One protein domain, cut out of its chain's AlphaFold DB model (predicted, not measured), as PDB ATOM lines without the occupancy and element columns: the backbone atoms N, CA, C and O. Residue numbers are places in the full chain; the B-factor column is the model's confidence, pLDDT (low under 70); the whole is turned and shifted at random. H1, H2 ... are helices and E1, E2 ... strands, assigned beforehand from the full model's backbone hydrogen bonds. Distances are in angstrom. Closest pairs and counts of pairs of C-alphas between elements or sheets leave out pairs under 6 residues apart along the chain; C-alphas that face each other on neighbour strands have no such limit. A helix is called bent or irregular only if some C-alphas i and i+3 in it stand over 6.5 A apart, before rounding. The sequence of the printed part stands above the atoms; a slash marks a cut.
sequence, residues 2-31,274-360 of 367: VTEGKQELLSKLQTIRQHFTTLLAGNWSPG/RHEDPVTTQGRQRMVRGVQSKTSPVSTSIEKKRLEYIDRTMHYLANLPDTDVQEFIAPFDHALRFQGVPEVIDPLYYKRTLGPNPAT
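Overview. This is residues 2 to 31 and 274 to 360 of the 367 residues of an uncharacterized protein of Rhizobacter sp. Root1221 (UniProt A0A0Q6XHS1). Two long helices, H1 and H3, lie side by side and run opposite ways; at one end of this pair H4 splays away from H1 as a V, and beyond the other end stands a small sheet of two strands, E1 and E2, with H2 farther out. Residues 334 to 344 stick out, and the last stretch comes back to the sheet, where residues 354 to 355 pair with E1. The printed part has 117 residues, with four named helices and two named strands in the order H1, E1, H2, E2, H3, H4; the sheet's order is E1 - E2, antiparallel, and the class is mostly helix. The whole is loose, with a radius of gyration of the C-alphas of 17.9 A and spans of 59 by 28 by 18 A.

Arrangement. Start at the sheet, where E1, residues 274 to 276, is the antiparallel neighbour of E2, residues 295 to 299, at 130 degrees. Look there for N 274 and O 296, 3.0 A apart, and N 296 and O 274, 2.8 A apart, both within hydrogen-bond range. Residues 275 to 276 of E1 also pair with residues 354 to 355, antiparallel. From E2 a tight link leads to H3, residues 301 to 319. H3 touches H1, residues 2 to 25, closest at the C-alphas of Met 314 and Leu 10, 6.3 A apart, with a shallow tilt of 15 degrees, opposite ways. A tight link leads on to H4, residues 322 to 338, which touches H1 with residues 322 to 329 alone, while H1 touches H4 with residues 2 to 9 alone. The closest C-alphas, those of Asp 322 and Thr 3, are 6.1 A apart, and the tilt is a steep 52 degrees, the same way. H3 and H4 are close but not clearly touching; their closest C-alphas, Leu 317 and Val 325, are 6.7 A apart. H2, residues 283 to 287, is apart from H1, H3 and H4. Every O i to N i+4 pair is within hydrogen-bond range in H2 and H3; the counts are 19 of 20 in H1 and 7 of 13 in H4.

Along the chain. Find C-alpha 2 at (134.158, 181.700, 222.119); from there H1 runs 35.2 A to C-alpha 25. E1 is 6.6 A long, H2 6.0 A and E2 13.1 A. H3 begins at C-alpha 301, at (157.433, 159.621, 204.695), and is 27.5 A long. H4 runs 25.2 A to C-alpha 338 at (156.145, 187.154, 215.032); it has a kink of 28 degrees near residue 329 and is irregular, with C-alphas 327 and 330 7.0 A apart.

Size, cuts and confidence. The two C-alphas farthest apart, those of Arg 289 and Thr 323, are 59.2 A apart. Residues 32 to 273 are not printed, and C-alphas 31 and 274 across this cut are 13.9 A apart. Of the links printed whole, none is long; residues 339 to 360 hold no named element. The mean pLDDT of the printed part is 81.0, and residues 2 to 3, 279 to 292 and 338 to 351 are under 70.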
ATOM      1  N   VAL A   2     133.350 182.926 221.844       61.94
ATOM      2  CA  VAL A   2     134.158 181.700 222.119       61.94
ATOM      3  C   VAL A   2     134.104 180.665 220.977       61.94
ATOM      4  O   VAL A   2     135.139 180.163 220.545       61.94
ATOM      5  N   THR A   3     132.917 180.414 220.416       68.88
ATOM      6  CA  THR A   3     132.727 179.484 219.287       68.88
ATOM      7  C   THR A   3     133.345 179.994 217.976       68.88
ATOM      8  O   THR A   3     133.781 179.194 217.150       68.88
ATOM      9  N   GLU A   4     133.454 181.316 217.798       82.31
ATOM     10  CA  GLU A   4     134.093 181.927 216.619       82.31
ATOM     11  C   GLU A   4     135.601 181.649 216.602       82.31
ATOM     12  O   GLU A   4     136.125 181.219 215.578       82.31
ATOM     13  N   GLY A   5     136.280 181.775 217.748       88.19
ATOM     14  CA  GLY A   5     137.724 181.528 217.838       88.19
ATOM     15  C   GLY A   5     138.123 180.080 217.524       88.19
ATOM     16  O   GLY A   5     139.138 179.834 216.874       88.19
ATOM     17  N   LYS A   6     137.297 179.102 217.920       93.31
ATOM     18  CA  LYS A   6     137.519 177.687 217.576       93.31
ATOM     19  C   LYS A   6     137.402 177.439 216.072       93.31
ATOM     20  O   LYS A   6     138.245 176.745 215.505       93.31
ATOM     21  N   GLN A   7     136.369 177.989 215.434       93.44
ATOM     22  CA  GLN A   7     136.175 177.844 213.989       93.44
ATOM     23  C   GLN A   7     137.289 178.534 213.200       93.44
ATOM     24  O   GLN A   7     137.807 177.963 212.242       93.44
ATOM     25  N   GLU A   8     137.730 179.712 213.643       91.81
ATOM     26  CA  GLU A   8     138.854 180.422 213.037       91.81
ATOM     27  C   GLU A   8     140.157 179.607 213.119       91.81
ATOM     28  O   GLU A   8     140.839 179.427 212.107       91.81
ATOM     29  N   LEU A   9     140.482 179.046 214.291       93.44
ATOM     30  CA  LEU A   9     141.668 178.203 214.465       93.44
ATOM     31  C   LEU A   9     141.618 176.948 213.579       93.44
ATOM     32  O   LEU A   9     142.612 176.607 212.934       93.44
ATOM     33  N   LEU A  10     140.464 176.276 213.501       95.25
ATOM     34  CA  LEU A  10     140.274 175.124 212.612       95.25
ATOM     35  C   LEU A  10     140.450 175.507 211.137       95.25
ATOM     36  O   LEU A  10     141.114 174.777 210.399       95.25
ATOM     37  N   SER A  11     139.928 176.664 210.722       93.38
ATOM     38  CA  SER A  11     140.105 177.184 209.364       93.38
ATOM     39  C   SER A  11     141.579 177.457 209.050       93.38
ATOM     40  O   SER A  11     142.068 177.048 207.997       93.38
ATOM     41  N   LYS A  12     142.328 178.084 209.971       93.19
ATOM     42  CA  LYS A  12     143.776 178.321 209.812       93.19
ATOM     43  C   LYS A  12     144.551 177.007 209.672       93.19
ATOM     44  O   LYS A  12     145.382 176.876 208.773       93.19
ATOM     45  N   LEU A  13     144.251 176.006 210.504       95.12
ATOM     46  CA  LEU A  13     144.868 174.678 210.401       95.12
ATOM     47  C   LEU A  13     144.537 173.986 209.076       95.12
ATOM     48  O   LEU A  13     145.408 173.332 208.502       95.12
ATOM     49  N   GLN A  14     143.320 174.155 208.558       95.75
ATOM     50  CA  GLN A  14     142.939 173.616 207.256       95.75
ATOM     51  C   GLN A  14     143.731 174.265 206.114       95.75
ATOM     52  O   GLN A  14     144.200 173.549 205.226       95.75
ATOM     53  N   THR A  15     143.962 175.579 206.166       92.69
ATOM     54  CA  THR A  15     144.837 176.286 205.216       92.69
ATOM     55  C   THR A  15     146.271 175.755 205.273       92.69
ATOM     56  O   THR A  15     146.834 175.394 204.240       92.69
ATOM     57  N   ILE A  16     146.846 175.614 206.473       94.12
ATOM     58  CA  ILE A  16     148.204 175.067 206.655       94.12
ATOM     59  C   ILE A  16     148.288 173.621 206.142       94.12
ATOM     60  O   ILE A  16     149.229 173.245 205.440       94.12
ATOM     61  N   ARG A  17     147.282 172.793 206.436       96.25
ATOM     62  CA  ARG A  17     147.190 171.418 205.931       96.25
ATOM     63  C   ARG A  17     147.161 171.375 204.404       96.25
ATOM     64  O   ARG A  17     147.833 170.534 203.797       96.25
ATOM     65  N   GLN A  18     146.359 172.242 203.786       94.25
ATOM     66  CA  GLN A  18     146.248 172.328 202.334       94.25
ATOM     67  C   GLN A  18     147.584 172.743 201.719       94.25
ATOM     68  O   GLN A  18     148.023 172.119 200.756       94.25
ATOM     69  N   HIS A  19     148.273 173.710 202.322       92.06
ATOM     70  CA  HIS A  19     149.616 174.110 201.916       92.06
ATOM     71  C   HIS A  19     150.606 172.935 201.923       92.06
ATOM     72  O   HIS A  19     151.194 172.620 200.888       92.06
ATOM     73  N   PHE A  20     150.717 172.189 203.027       94.94
ATOM     74  CA  PHE A  20     151.588 171.004 203.078       94.94
ATOM     75  C   PHE A  20     151.177 169.899 202.094       94.94
ATOM     76  O   PHE A  20     152.032 169.172 201.587       94.94
ATOM     77  N   THR A  21     149.881 169.778 201.795       96.12
ATOM     78  CA  THR A  21     149.378 168.853 200.767       96.12
ATOM     79  C   THR A  21     149.865 169.275 199.380       96.12
ATOM     80  O   THR A  21     150.362 168.435 198.629       96.12
ATOM     81  N   THR A  22     149.789 170.570 199.063       91.06
ATOM     82  CA  THR A  22     150.300 171.147 197.815       91.06
ATOM     83  C   THR A  22     151.815 170.974 197.694       91.06
ATOM     84  O   THR A  22     152.288 170.558 196.638       91.06
ATOM     85  N   LEU A  23     152.582 171.210 198.767       90.81
ATOM     86  CA  LEU A  23     154.032 170.981 198.769       90.81
ATOM     87  C   LEU A  23     154.381 169.524 198.470       90.81
ATOM     88  O   LEU A  23     155.193 169.255 197.584       90.81
ATOM     89  N   LEU A  24     153.733 168.586 199.164       94.06
ATOM     90  CA  LEU A  24     153.964 167.158 198.970       94.06
ATOM     91  C   LEU A  24     153.610 166.720 197.539       94.06
ATOM     92  O   LEU A  24     154.391 166.003 196.914       94.06
ATOM     93  N   ALA A  25     152.466 167.166 197.008       93.06
ATOM     94  CA  ALA A  25     152.034 166.857 195.645       93.06
ATOM     95  C   ALA A  25     152.966 167.463 194.583       93.06
ATOM     96  O   ALA A  25     153.288 166.807 193.596       93.06
ATOM     97  N   GLY A  26     153.449 168.686 194.817       90.50
ATOM     98  CA  GLY A  26     154.427 169.373 193.971       90.50
ATOM     99  C   GLY A  26     155.872 168.908 194.168       90.50
ATOM    100  O   GLY A  26     156.773 169.462 193.546       90.50
ATOM    101  N   ASN A  27     156.108 167.902 195.018       91.25
ATOM    102  CA  ASN A  27     157.430 167.354 195.323       91.25
ATOM    103  C   ASN A  27     158.420 168.374 195.932       91.25
ATOM    104  O   ASN A  27     159.632 168.259 195.753       91.25
ATOM    105  N   TRP A  28     157.918 169.346 196.691       88.94
ATOM    106  CA  TRP A  28     158.710 170.347 197.409       88.94
ATOM    107  C   TRP A  28     159.074 169.881 198.818       88.94
ATOM    108  O   TRP A  28     158.240 169.306 199.514       88.94
ATOM    109  N   SER A  29     160.297 170.167 199.278       88.62
ATOM    110  CA  SER A  29     160.613 170.057 200.706       88.62
ATOM    111  C   SER A  29     160.098 171.269 201.480       88.62
ATOM    112  O   SER A  29     160.095 172.373 200.923       88.62
ATOM    113  N   PRO A  30     159.767 171.118 202.773       89.38
ATOM    114  CA  PRO A  30     159.498 172.246 203.660       89.38
ATOM    115  C   PRO A  30     160.654 173.265 203.705       89.38
ATOM    116  O   PRO A  30     161.828 172.888 203.755       89.38
ATOM    117  N   GLY A  31     160.325 174.555 203.669       85.81
ATOM    118  CA  GLY A  31     161.226 175.703 203.790       85.81
ATOM    119  C   GLY A  31     161.089 176.413 205.148       85.81
ATOM    120  O   GLY A  31     160.369 175.925 206.014       85.81
ATOM    121  N   ARG A 274     164.382 164.572 194.189       91.38
ATOM    122  CA  ARG A 274     164.364 166.034 194.309       91.38
ATOM    123  C   ARG A 274     165.648 166.649 193.787       91.38
ATOM    124  O   ARG A 274     166.708 166.038 193.871       91.38
ATOM    125  N   HIS A 275     165.534 167.858 193.264       88.31
ATOM    126  CA  HIS A 275     166.638 168.695 192.826       88.31
ATOM    127  C   HIS A 275     167.079 169.609 193.961       88.31
ATOM    128  O   HIS A 275     166.233 170.155 194.669       88.31
ATOM    129  N   GLU A 276     168.389 169.759 194.123       84.56
ATOM    130  CA  GLU A 276     168.988 170.705 195.059       84.56
ATOM    131  C   GLU A 276     168.817 172.136 194.542       84.56
ATOM    132  O   GLU A 276     169.047 172.407 193.356       84.56
ATOM    133  N   ASP A 277     168.409 173.032 195.444       76.94
ATOM    134  CA  ASP A 277     168.236 174.466 195.202       76.94
ATOM    135  C   ASP A 277     167.421 174.778 193.929       76.94
ATOM    136  O   ASP A 277     167.878 175.510 193.041       76.94
ATOM    137  N   PRO A 278     166.197 174.224 193.813       71.19
ATOM    138  CA  PRO A 278     165.420 174.232 192.573       71.19
ATOM    139  C   PRO A 278     164.998 175.638 192.119       71.19
ATOM    140  O   PRO A 278     164.775 175.862 190.932       71.19
ATOM    141  N   VAL A 279     164.900 176.585 193.058       65.25
ATOM    142  CA  VAL A 279     164.528 177.985 192.826       65.25
ATOM    143  C   VAL A 279     165.474 178.851 193.650       65.25
ATOM    144  O   VAL A 279     165.194 179.217 194.786       65.25
ATOM    145  N   THR A 280     166.654 179.137 193.111       56.59
ATOM    146  CA  THR A 280     167.518 180.188 193.664       56.59
ATOM    147  C   THR A 280     167.410 181.430 192.793       56.59
ATOM    148  O   THR A 280     167.306 181.331 191.571       56.59
ATOM    149  N   THR A 281     167.520 182.616 193.390       47.59
ATOM    150  CA  THR A 281     167.739 183.877 192.655       47.59
ATOM    151  C   THR A 281     168.987 183.808 191.758       47.59
ATOM    152  O   THR A 281     169.037 184.445 190.711       47.59
ATOM    153  N   GLN A 282     169.962 182.953 192.096       43.41
ATOM    154  CA  GLN A 282     171.126 182.617 191.257       43.41
ATOM    155  C   GLN A 282     170.853 181.517 190.203       43.41
ATOM    156  O   GLN A 282     171.649 181.320 189.284       43.41
ATOM    157  N   GLY A 283     169.721 180.816 190.292       46.03
ATOM    158  CA  GLY A 283     169.296 179.737 189.396       46.03
ATOM    159  C   GLY A 283     168.980 180.214 187.979       46.03
ATOM    160  O   GLY A 283     169.275 179.492 187.027       46.03
ATOM    161  N   ARG A 284     168.515 181.464 187.809       48.66
ATOM    162  CA  ARG A 284     168.429 182.101 186.479       48.66
ATOM    163  C   ARG A 284     169.810 182.204 185.816       48.66
ATOM    164  O   ARG A 284     169.937 181.885 184.641       48.66
ATOM    165  N   GLN A 285     170.869 182.552 186.556       44.53
ATOM    166  CA  GLN A 285     172.237 182.596 186.007       44.53
ATOM    167  C   GLN A 285     172.841 181.204 185.761       44.53
ATOM    168  O   GLN A 285     173.608 181.034 184.812       44.53
ATOM    169  N   ARG A 286     172.512 180.201 186.588       43.66
ATOM    170  CA  ARG A 286     173.025 178.825 186.429       43.66
ATOM    171  C   ARG A 286     172.361 178.053 185.286       43.66
ATOM    172  O   ARG A 286     173.075 177.350 184.572       43.66
ATOM    173  N   MET A 287     171.052 178.214 185.068       47.03
ATOM    174  CA  MET A 287     170.354 177.569 183.943       47.03
ATOM    175  C   MET A 287     170.791 178.131 182.583       47.03
ATOM    176  O   MET A 287     170.958 177.362 181.641       47.03
ATOM    177  N   VAL A 288     171.107 179.429 182.496       49.09
ATOM    178  CA  VAL A 288     171.690 180.042 181.284       49.09
ATOM    179  C   VAL A 288     173.093 179.487 180.964       49.09
ATOM    180  O   VAL A 288     173.534 179.551 179.821       49.09
ATOM    181  N   ARG A 289     173.796 178.893 181.942       48.31
ATOM    182  CA  ARG A 289     175.162 178.350 181.791       48.31
ATOM    183  C   ARG A 289     175.246 176.817 181.711       48.31
ATOM    184  O   ARG A 289     176.343 176.278 181.815       48.31
ATOM    185  N   GLY A 290     174.129 176.104 181.538       51.12
ATOM    186  CA  GLY A 290     174.143 174.645 181.340       51.12
ATOM    187  C   GLY A 290     174.566 173.815 182.563       51.12
ATOM    188  O   GLY A 290     174.975 172.665 182.412       51.12
ATOM    189  N   VAL A 291     174.481 174.362 183.782       55.75
ATOM    190  CA  VAL A 291     174.824 173.622 185.009       55.75
ATOM    191  C   VAL A 291     173.653 172.719 185.409       55.75
ATOM    192  O   VAL A 291     172.587 173.212 185.776       55.75
ATOM    193  N   GLN A 292     173.844 171.396 185.369       60.56
ATOM    194  CA  GLN A 292     172.860 170.433 185.878       60.56
ATOM    195  C   GLN A 292     172.687 170.596 187.398       60.56
ATOM    196  O   GLN A 292     173.664 170.552 188.148       60.56
ATOM    197  N   SER A 293     171.446 170.772 187.867       70.38
ATOM    198  CA  SER A 293     171.138 170.711 189.303       70.38
ATOM    199  C   SER A 293     171.313 169.274 189.803       70.38
ATOM    200  O   SER A 293     170.829 168.323 189.180       70.38
ATOM    201  N   LYS A 294     172.017 169.117 190.928       84.25
ATOM    202  CA  LYS A 294     172.233 167.823 191.575       84.25
ATOM    203  C   LYS A 294     170.899 167.255 192.055       84.25
ATOM    204  O   LYS A 294     170.083 167.965 192.639       84.25
ATOM    205  N   THR A 295     170.685 165.965 191.814       88.56
ATOM    206  CA  THR A 295     169.495 165.254 192.284       88.56
ATOM    207  C   THR A 295     169.809 164.421 193.516       88.56
ATOM    208  O   THR A 295     170.909 163.890 193.673       88.56
ATOM    209  N   SER A 296     168.815 164.292 194.384       88.88
ATOM    210  CA  SER A 296     168.883 163.522 195.616       88.88
ATOM    211  C   SER A 296     167.626 162.654 195.743       88.88
ATOM    212  O   SER A 296     166.511 163.188 195.778       88.88
ATOM    213  N   PRO A 297     167.757 161.313 195.810       92.69
ATOM    214  CA  PRO A 297     166.642 160.455 196.180       92.69
ATOM    215  C   PRO A 297     166.323 160.649 197.662       92.69
ATOM    216  O   PRO A 297     167.184 160.441 198.516       92.69
ATOM    217  N   VAL A 298     165.082 161.013 197.966       94.12
ATOM    218  CA  VAL A 298     164.627 161.264 199.338       94.12
ATOM    219  C   VAL A 298     163.288 160.598 199.601       94.12
ATOM    220  O   VAL A 298     162.483 160.412 198.693       94.12
ATOM    221  N   SER A 299     163.030 160.229 200.852       96.62
ATOM    222  CA  SER A 299     161.720 159.723 201.272       96.62
ATOM    223  C   SER A 299     160.840 160.845 201.815       96.62
ATOM    224  O   SER A 299     161.233 161.578 202.717       96.62
ATOM    225  N   THR A 300     159.603 160.910 201.329       96.69
ATOM    226  CA  THR A 300     158.555 161.852 201.768       96.69
ATOM    227  C   THR A 300     157.752 161.336 202.967       96.69
ATOM    228  O   THR A 300     156.692 161.858 203.316       96.69
ATOM    229  N   SER A 301     158.210 160.263 203.628       97.69
ATOM    230  CA  SER A 301     157.433 159.621 204.695       97.69
ATOM    231  C   SER A 301     157.204 160.524 205.908       97.69
ATOM    232  O   SER A 301     156.179 160.370 206.573       97.69
ATOM    233  N   ILE A 302     158.129 161.440 206.219       97.56
ATOM    234  CA  ILE A 302     157.952 162.404 207.315       97.56
ATOM    235  C   ILE A 302     156.926 163.492 206.963       97.56
ATOM    236  O   ILE A 302     156.123 163.873 207.805       97.56
ATOM    237  N   GLU A 303     156.850 163.906 205.700       97.50
ATOM    238  CA  GLU A 303     155.878 164.902 205.228       97.50
ATOM    239  C   GLU A 303     154.450 164.347 205.282       97.50
ATOM    240  O   GLU A 303     153.540 164.999 205.790       97.50
ATOM    241  N   LYS A 304     154.254 163.081 204.888       97.69
ATOM    242  CA  LYS A 304     152.971 162.388 205.114       97.69
ATOM    243  C   LYS A 304     152.644 162.263 206.604       97.69
ATOM    244  O   LYS A 304     151.478 162.321 206.986       97.69
ATOM    245  N   LYS A 305     153.666 162.091 207.451       98.06
ATOM    246  CA  LYS A 305     153.490 162.018 208.905       98.06
ATOM    247  C   LYS A 305     153.073 163.366 209.500       98.06
ATOM    248  O   LYS A 305     152.241 163.373 210.401       98.06
ATOM    249  N   ARG A 306     153.582 164.482 208.968       98.44
ATOM    250  CA  ARG A 306     153.121 165.835 209.307       98.44
ATOM    251  C   ARG A 306     151.626 165.988 209.035       98.44
ATOM    252  O   ARG A 306     150.898 166.365 209.944       98.44
ATOM    253  N   LEU A 307     151.159 165.624 207.837       98.62
ATOM    254  CA  LEU A 307     149.728 165.686 207.496       98.62
ATOM    255  C   LEU A 307     148.871 164.863 208.471       98.62
ATOM    256  O   LEU A 307     147.855 165.351 208.955       98.62
ATOM    257  N   GLU A 308     149.330 163.664 208.844       98.38
ATOM    258  CA  GLU A 308     148.657 162.828 209.848       98.38
ATOM    259  C   GLU A 308     148.570 163.511 211.229       98.38
ATOM    260  O   GLU A 308     147.560 163.377 211.919       98.38
ATOM    261  N   TYR A 309     149.606 164.244 211.652       98.69
ATOM    262  CA  TYR A 309     149.569 165.014 212.901       98.69
ATOM    263  C   TYR A 309     148.646 166.230 212.820       98.69
ATOM    264  O   TYR A 309     147.951 166.517 213.796       98.69
ATOM    265  N   ILE A 310     148.585 166.909 211.674       98.56
ATOM    266  CA  ILE A 310     147.647 168.019 211.469       98.56
ATOM    267  C   ILE A 310     146.203 167.501 211.532       98.56
ATOM    268  O   ILE A 310     145.399 168.044 212.287       98.56
ATOM    269  N   ASP A 311     145.897 166.389 210.855       98.75
ATOM    270  CA  ASP A 311     144.570 165.754 210.880       98.75
ATOM    271  C   ASP A 311     144.116 165.415 212.307       98.75
ATOM    272  O   ASP A 311     142.983 165.688 212.710       98.75
ATOM    273  N   ARG A 312     145.021 164.855 213.115       98.62
ATOM    274  CA  ARG A 312     144.735 164.528 214.519       98.62
ATOM    275  C   ARG A 312     144.562 165.759 215.390       98.62
ATOM    276  O   ARG A 312     143.718 165.741 216.279       98.62
ATOM    277  N   THR A 313     145.340 166.804 215.137       98.44
ATOM    278  CA  THR A 313     145.217 168.093 215.825       98.44
ATOM    279  C   THR A 313     143.851 168.717 215.561       98.44
ATOM    280  O   THR A 313     143.159 169.093 216.504       98.44
ATOM    281  N   MET A 314     143.418 168.754 214.298       98.31
ATOM    282  CA  MET A 314     142.094 169.253 213.923       98.31
ATOM    283  C   MET A 314     140.979 168.422 214.568       98.31
ATOM    284  O   MET A 314     140.046 168.983 215.142       98.31
ATOM    285  N   HIS A 315     141.096 167.088 214.550       98.25
ATOM    286  CA  HIS A 315     140.137 166.208 215.217       98.25
ATOM    287  C   HIS A 315     140.092 166.436 216.736       98.25
ATOM    288  O   HIS A 315     139.011 166.481 217.319       98.25
ATOM    289  N   TYR A 316     141.244 166.604 217.384       98.00
ATOM    290  CA  TYR A 316     141.332 166.901 218.813       98.00
ATOM    291  C   TYR A 316     140.622 168.214 219.159       98.00
ATOM    292  O   TYR A 316     139.732 168.212 220.005       98.00
ATOM    293  N   LEU A 317     140.942 169.303 218.454       97.19
ATOM    294  CA  LEU A 317     140.318 170.611 218.667       97.19
ATOM    295  C   LEU A 317     138.808 170.581 218.431       97.19
ATOM    296  O   LEU A 317     138.056 171.134 219.230       97.19
ATOM    297  N   ALA A 318     138.345 169.907 217.373       96.38
ATOM    298  CA  ALA A 318     136.919 169.789 217.074       96.38
ATOM    299  C   ALA A 318     136.126 169.181 218.245       96.38
ATOM    300  O   ALA A 318     134.999 169.607 218.503       96.38
ATOM    301  N   ASN A 319     136.740 168.260 218.993       95.94
ATOM    302  CA  ASN A 319     136.126 167.559 220.121       95.94
ATOM    303  C   ASN A 319     136.438 168.174 221.499       95.94
ATOM    304  O   ASN A 319     135.944 167.665 222.505       95.94
ATOM    305  N   LEU A 320     137.239 169.242 221.575       95.25
ATOM    306  CA  LEU A 320     137.467 169.966 222.826       95.25
ATOM    307  C   LEU A 320     136.321 170.940 223.142       95.25
ATOM    308  O   LEU A 320     135.763 171.534 222.208       95.25
ATOM    309  N   PRO A 321     136.003 171.161 224.433       94.06
ATOM    310  CA  PRO A 321     135.175 172.282 224.860       94.06
ATOM    311  C   PRO A 321     135.740 173.613 224.358       94.06
ATOM    312  O   PRO A 321     136.953 173.820 224.345       94.06
ATOM    313  N   ASP A 322     134.860 174.539 223.984       90.56
ATOM    314  CA  ASP A 322     135.251 175.852 223.459       90.56
ATOM    315  C   ASP A 322     136.123 176.652 224.451       90.56
ATOM    316  O   ASP A 322     136.986 177.419 224.024       90.56
ATOM    317  N   THR A 323     135.944 176.440 225.761       90.00
ATOM    318  CA  THR A 323     136.766 177.032 226.832       90.00
ATOM    319  C   THR A 323     138.221 176.589 226.769       90.00
ATOM    320  O   THR A 323     139.116 177.412 226.921       90.00
ATOM    321  N   ASP A 324     138.456 175.312 226.483       91.81
ATOM    322  CA  ASP A 324     139.790 174.704 226.503       91.81
ATOM    323  C   ASP A 324     140.561 175.060 225.224       91.81
ATOM    324  O   ASP A 324     141.787 175.125 225.208       91.81
ATOM    325  N   VAL A 325     139.842 175.346 224.132       92.44
ATOM    326  CA  VAL A 325     140.447 175.804 222.873       92.44
ATOM    327  C   VAL A 325     141.101 177.181 223.026       92.44
ATOM    328  O   VAL A 325     142.099 177.453 222.357       92.44
ATOM    329  N   GLN A 326     140.591 178.036 223.921       88.62
ATOM    330  CA  GLN A 326     141.123 179.390 224.125       88.62
ATOM    331  C   GLN A 326     142.597 179.393 224.546       88.62
ATOM    332  O   GLN A 326     143.333 180.305 224.170       88.62
ATOM    333  N   GLU A 327     143.055 178.349 225.247       91.50
ATOM    334  CA  GLU A 327     144.457 178.196 225.655       91.50
ATOM    335  C   GLU A 327     145.421 178.118 224.459       91.50
ATOM    336  O   GLU A 327     146.602 178.439 224.593       91.50
ATOM    337  N   PHE A 328     144.931 177.725 223.277       93.56
ATOM    338  CA  PHE A 328     145.751 177.553 222.078       93.56
ATOM    339  C   PHE A 328     145.716 178.743 221.120       93.56
ATOM    340  O   PHE A 328     146.675 178.926 220.373       93.56
ATOM    341  N   ILE A 329     144.656 179.557 221.131       91.25
ATOM    342  CA  ILE A 329     144.444 180.607 220.118       91.25
ATOM    343  C   ILE A 329     145.538 181.674 220.190       91.25
ATOM    344  O   ILE A 329     146.247 181.902 219.211       91.25
ATOM    345  N   ALA A 330     145.718 182.304 221.355       87.25
ATOM    346  CA  ALA A 330     146.686 183.389 221.503       87.25
ATOM    347  C   ALA A 330     148.141 182.937 221.245       87.25
ATOM    348  O   ALA A 330     148.833 183.621 220.488       87.25
ATOM    349  N   PRO A 331     148.620 181.791 221.777       87.25
ATOM    350  CA  PRO A 331     149.950 181.282 221.441       87.25
ATOM    351  C   PRO A 331     150.129 180.968 219.952       87.25
ATOM    352  O   PRO A 331     151.188 181.257 219.396       87.25
ATOM    353  N   PHE A 332     149.104 180.404 219.304       90.31
ATOM    354  CA  PHE A 332     149.139 180.078 217.880       90.31
ATOM    355  C   PHE A 332     149.249 181.341 217.015       90.31
ATOM    356  O   PHE A 332     150.149 181.447 216.185       90.31
ATOM    357  N   ASP A 333     148.392 182.333 217.260       87.12
ATOM    358  CA  ASP A 333     148.412 183.597 216.518       87.12
ATOM    359  C   ASP A 333     149.693 184.395 216.768       87.12
ATOM    360  O   ASP A 333     150.254 184.986 215.843       87.12
ATOM    361  N   HIS A 334     150.188 184.393 218.008       83.44
ATOM    362  CA  HIS A 334     151.462 185.016 218.348       83.44
ATOM    363  C   HIS A 334     152.614 184.386 217.556       83.44
ATOM    364  O   HIS A 334     153.424 185.114 216.982       83.44
ATOM    365  N   ALA A 335     152.678 183.053 217.486       81.06
ATOM    366  CA  ALA A 335     153.716 182.351 216.735       81.06
ATOM    367  C   ALA A 335     153.693 182.711 215.240       81.06
ATOM    368  O   ALA A 335     154.744 182.998 214.676       81.06
ATOM    369  N   LEU A 336     152.514 182.794 214.613       79.25
ATOM    370  CA  LEU A 336     152.408 183.143 213.190       79.25
ATOM    371  C   LEU A 336     152.748 184.613 212.890       79.25
ATOM    372  O   LEU A 336     153.392 184.903 211.882       79.25
ATOM    373  N   ARG A 337     152.354 185.554 213.761       70.81
ATOM    374  CA  ARG A 337     152.605 186.996 213.557       70.81
ATOM    375  C   ARG A 337     154.072 187.374 213.733       70.81
ATOM    376  O   ARG A 337     154.597 188.151 212.941       70.81
ATOM    377  N   PHE A 338     154.740 186.829 214.750       56.25
ATOM    378  CA  PHE A 338     156.145 187.154 215.032       56.25
ATOM    379  C   PHE A 338     157.116 186.658 213.958       56.25
ATOM    380  O   PHE A 338     158.249 187.133 213.901       56.25
ATOM    381  N   GLN A 339     156.678 185.732 213.106       56.00
ATOM    382  CA  GLN A 339     157.515 185.145 212.063       56.00
ATOM    383  C   GLN A 339     157.220 185.700 210.661       56.00
ATOM    384  O   GLN A 339     157.864 185.301 209.697       56.00
ATOM    385  N   GLY A 340     156.315 186.684 210.544       50.88
ATOM    386  CA  GLY A 340     156.085 187.402 209.287       50.88
ATOM    387  C   GLY A 340     155.490 186.531 208.179       50.88
ATOM    388  O   GLY A 340     155.776 186.766 207.006       50.88
ATOM    389  N   VAL A 341     154.686 185.522 208.537       55.19
ATOM    390  CA  VAL A 341     154.004 184.662 207.562       55.19
ATOM    391  C   VAL A 341     153.043 185.525 206.727       55.19
ATOM    392  O   VAL A 341     152.149 186.149 207.303       55.19
ATOM    393  N   PRO A 342     153.202 185.600 205.395       51.00
ATOM    394  CA  PRO A 342     152.344 186.436 204.565       51.00
ATOM    395  C   PRO A 342     150.943 185.854 204.407       51.00
ATOM    396  O   PRO A 342     150.732 184.644 204.487       51.00
ATOM    397  N   GLU A 343     149.985 186.735 204.114       47.88
ATOM    398  CA  GLU A 343     148.584 186.370 203.866       47.88
ATOM    399  C   GLU A 343     148.406 185.489 202.615       47.88
ATOM    400  O   GLU A 343     147.441 184.729 202.528       47.88
ATOM    401  N   VAL A 344     149.351 185.546 201.666       51.06
ATOM    402  CA  VAL A 344     149.385 184.704 200.462       51.06
ATOM    403  C   VAL A 344     150.565 183.742 200.545       51.06
ATOM    404  O   VAL A 344     151.726 184.150 200.539       51.06
ATOM    405  N   ILE A 345     150.258 182.447 200.590       56.41
ATOM    406  CA  ILE A 345     151.255 181.379 200.602       56.41
ATOM    407  C   ILE A 345     151.540 180.958 199.158       56.41
ATOM    408  O   ILE A 345     150.818 180.132 198.600       56.41
ATOM    409  N   ASP A 346     152.590 181.509 198.546       55.50
ATOM    410  CA  ASP A 346     153.103 180.982 197.280       55.50
ATOM    411  C   ASP A 346     154.230 179.959 197.551       55.50
ATOM    412  O   ASP A 346     155.282 180.314 198.099       55.50
ATOM    413  N   PRO A 347     154.054 178.674 197.174       50.44
ATOM    414  CA  PRO A 347     155.073 177.638 197.329       50.44
ATOM    415  C   PRO A 347     156.429 177.981 196.697       50.44
ATOM    416  O   PRO A 347     157.451 177.453 197.151       50.44
ATOM    417  N   LEU A 348     156.434 178.829 195.665       52.34
ATOM    418  CA  LEU A 348     157.576 179.125 194.803       52.34
ATOM    419  C   LEU A 348     158.446 180.290 195.308       52.34
ATOM    420  O   LEU A 348     159.566 180.450 194.828       52.34
ATOM    421  N   TYR A 349     157.980 181.071 196.290       52.53
ATOM    422  CA  TYR A 349     158.641 182.317 196.719       52.53
ATOM    423  C   TYR A 349     159.574 182.184 197.932       52.53
ATOM    424  O   TYR A 349     160.111 183.180 198.418       52.53
ATOM    425  N   TYR A 350     159.843 180.964 198.405       57.56
ATOM    426  CA  TYR A 350     160.678 180.745 199.590       57.56
ATOM    427  C   TYR A 350     161.901 179.889 199.295       57.56
ATOM    428  O   TYR A 350     161.843 178.923 198.540       57.56
ATOM    429  N   LYS A 351     163.019 180.237 199.945       65.62
ATOM    430  CA  LYS A 351     164.277 179.482 199.918       65.62
ATOM    431  C   LYS A 351     164.015 178.031 200.344       65.62
ATOM    432  O   LYS A 351     163.872 177.749 201.531       65.62
ATOM    433  N   ARG A 352     163.950 177.116 199.375       75.19
ATOM    434  CA  ARG A 352     163.802 175.668 199.581       75.19
ATOM    435  C   ARG A 352     165.061 174.969 199.098       75.19
ATOM    436  O   ARG A 352     165.548 175.265 198.012       75.19
ATOM    437  N   THR A 353     165.559 174.032 199.895       77.62
ATOM    438  CA  THR A 353     166.789 173.297 199.579       77.62
ATOM    439  C   THR A 353     166.550 172.133 198.625       77.62
ATOM    440  O   THR A 353     167.460 171.770 197.886       77.62
ATOM    441  N   LEU A 354     165.339 171.558 198.596       85.00
ATOM    442  CA  LEU A 354     164.986 170.434 197.728       85.00
ATOM    443  C   LEU A 354     163.600 170.622 197.085       85.00
ATOM    444  O   LEU A 354     162.638 171.017 197.744       85.00
ATOM    445  N   GLY A 355     163.454 170.276 195.806       87.62
ATOM    446  CA  GLY A 355     162.151 170.349 195.136       87.62
ATOM    447  C   GLY A 355     162.060 169.614 193.798       87.62
ATOM    448  O   GLY A 355     162.906 168.763 193.515       87.62
ATOM    449  N   PRO A 356     161.031 169.887 192.978       86.56
ATOM    450  CA  PRO A 356     160.859 169.271 191.666       86.56
ATOM    451  C   PRO A 356     161.942 169.727 190.678       86.56
ATOM    452  O   PRO A 356     162.787 170.566 190.985       86.56
ATOM    453  N   ASN A 357     161.909 169.166 189.470       85.06
ATOM    454  CA  ASN A 357     162.805 169.571 188.396       85.06
ATOM    455  C   ASN A 357     162.596 171.060 188.049       85.06
ATOM    456  O   ASN A 357     161.489 171.432 187.651       85.06
ATOM    457  N   PRO A 358     163.636 171.910 188.139       76.56
ATOM    458  CA  PRO A 358     163.529 173.323 187.781       76.56
ATOM    459  C   PRO A 358     163.047 173.545 186.345       76.56
ATOM    460  O   PRO A 358     162.316 174.493 186.084       76.56
ATOM    461  N   ALA A 359     163.396 172.640 185.422       74.75
ATOM    462  CA  ALA A 359     162.994 172.724 184.019       74.75
ATOM    463  C   ALA A 359     161.493 172.475 183.791       74.75
ATOM    464  O   ALA A 359     160.979 172.792 182.723       74.75
ATOM    465  N   THR A 360     160.788 171.892 184.768       75.75
ATOM    466  CA  THR A 360     159.335 171.661 184.693       75.75
ATOM    467  C   THR A 360     158.527 172.753 185.389       75.75
ATOM    468  O   THR A 360     157.301 172.671 185.425       75.75
TER     469      THR A 360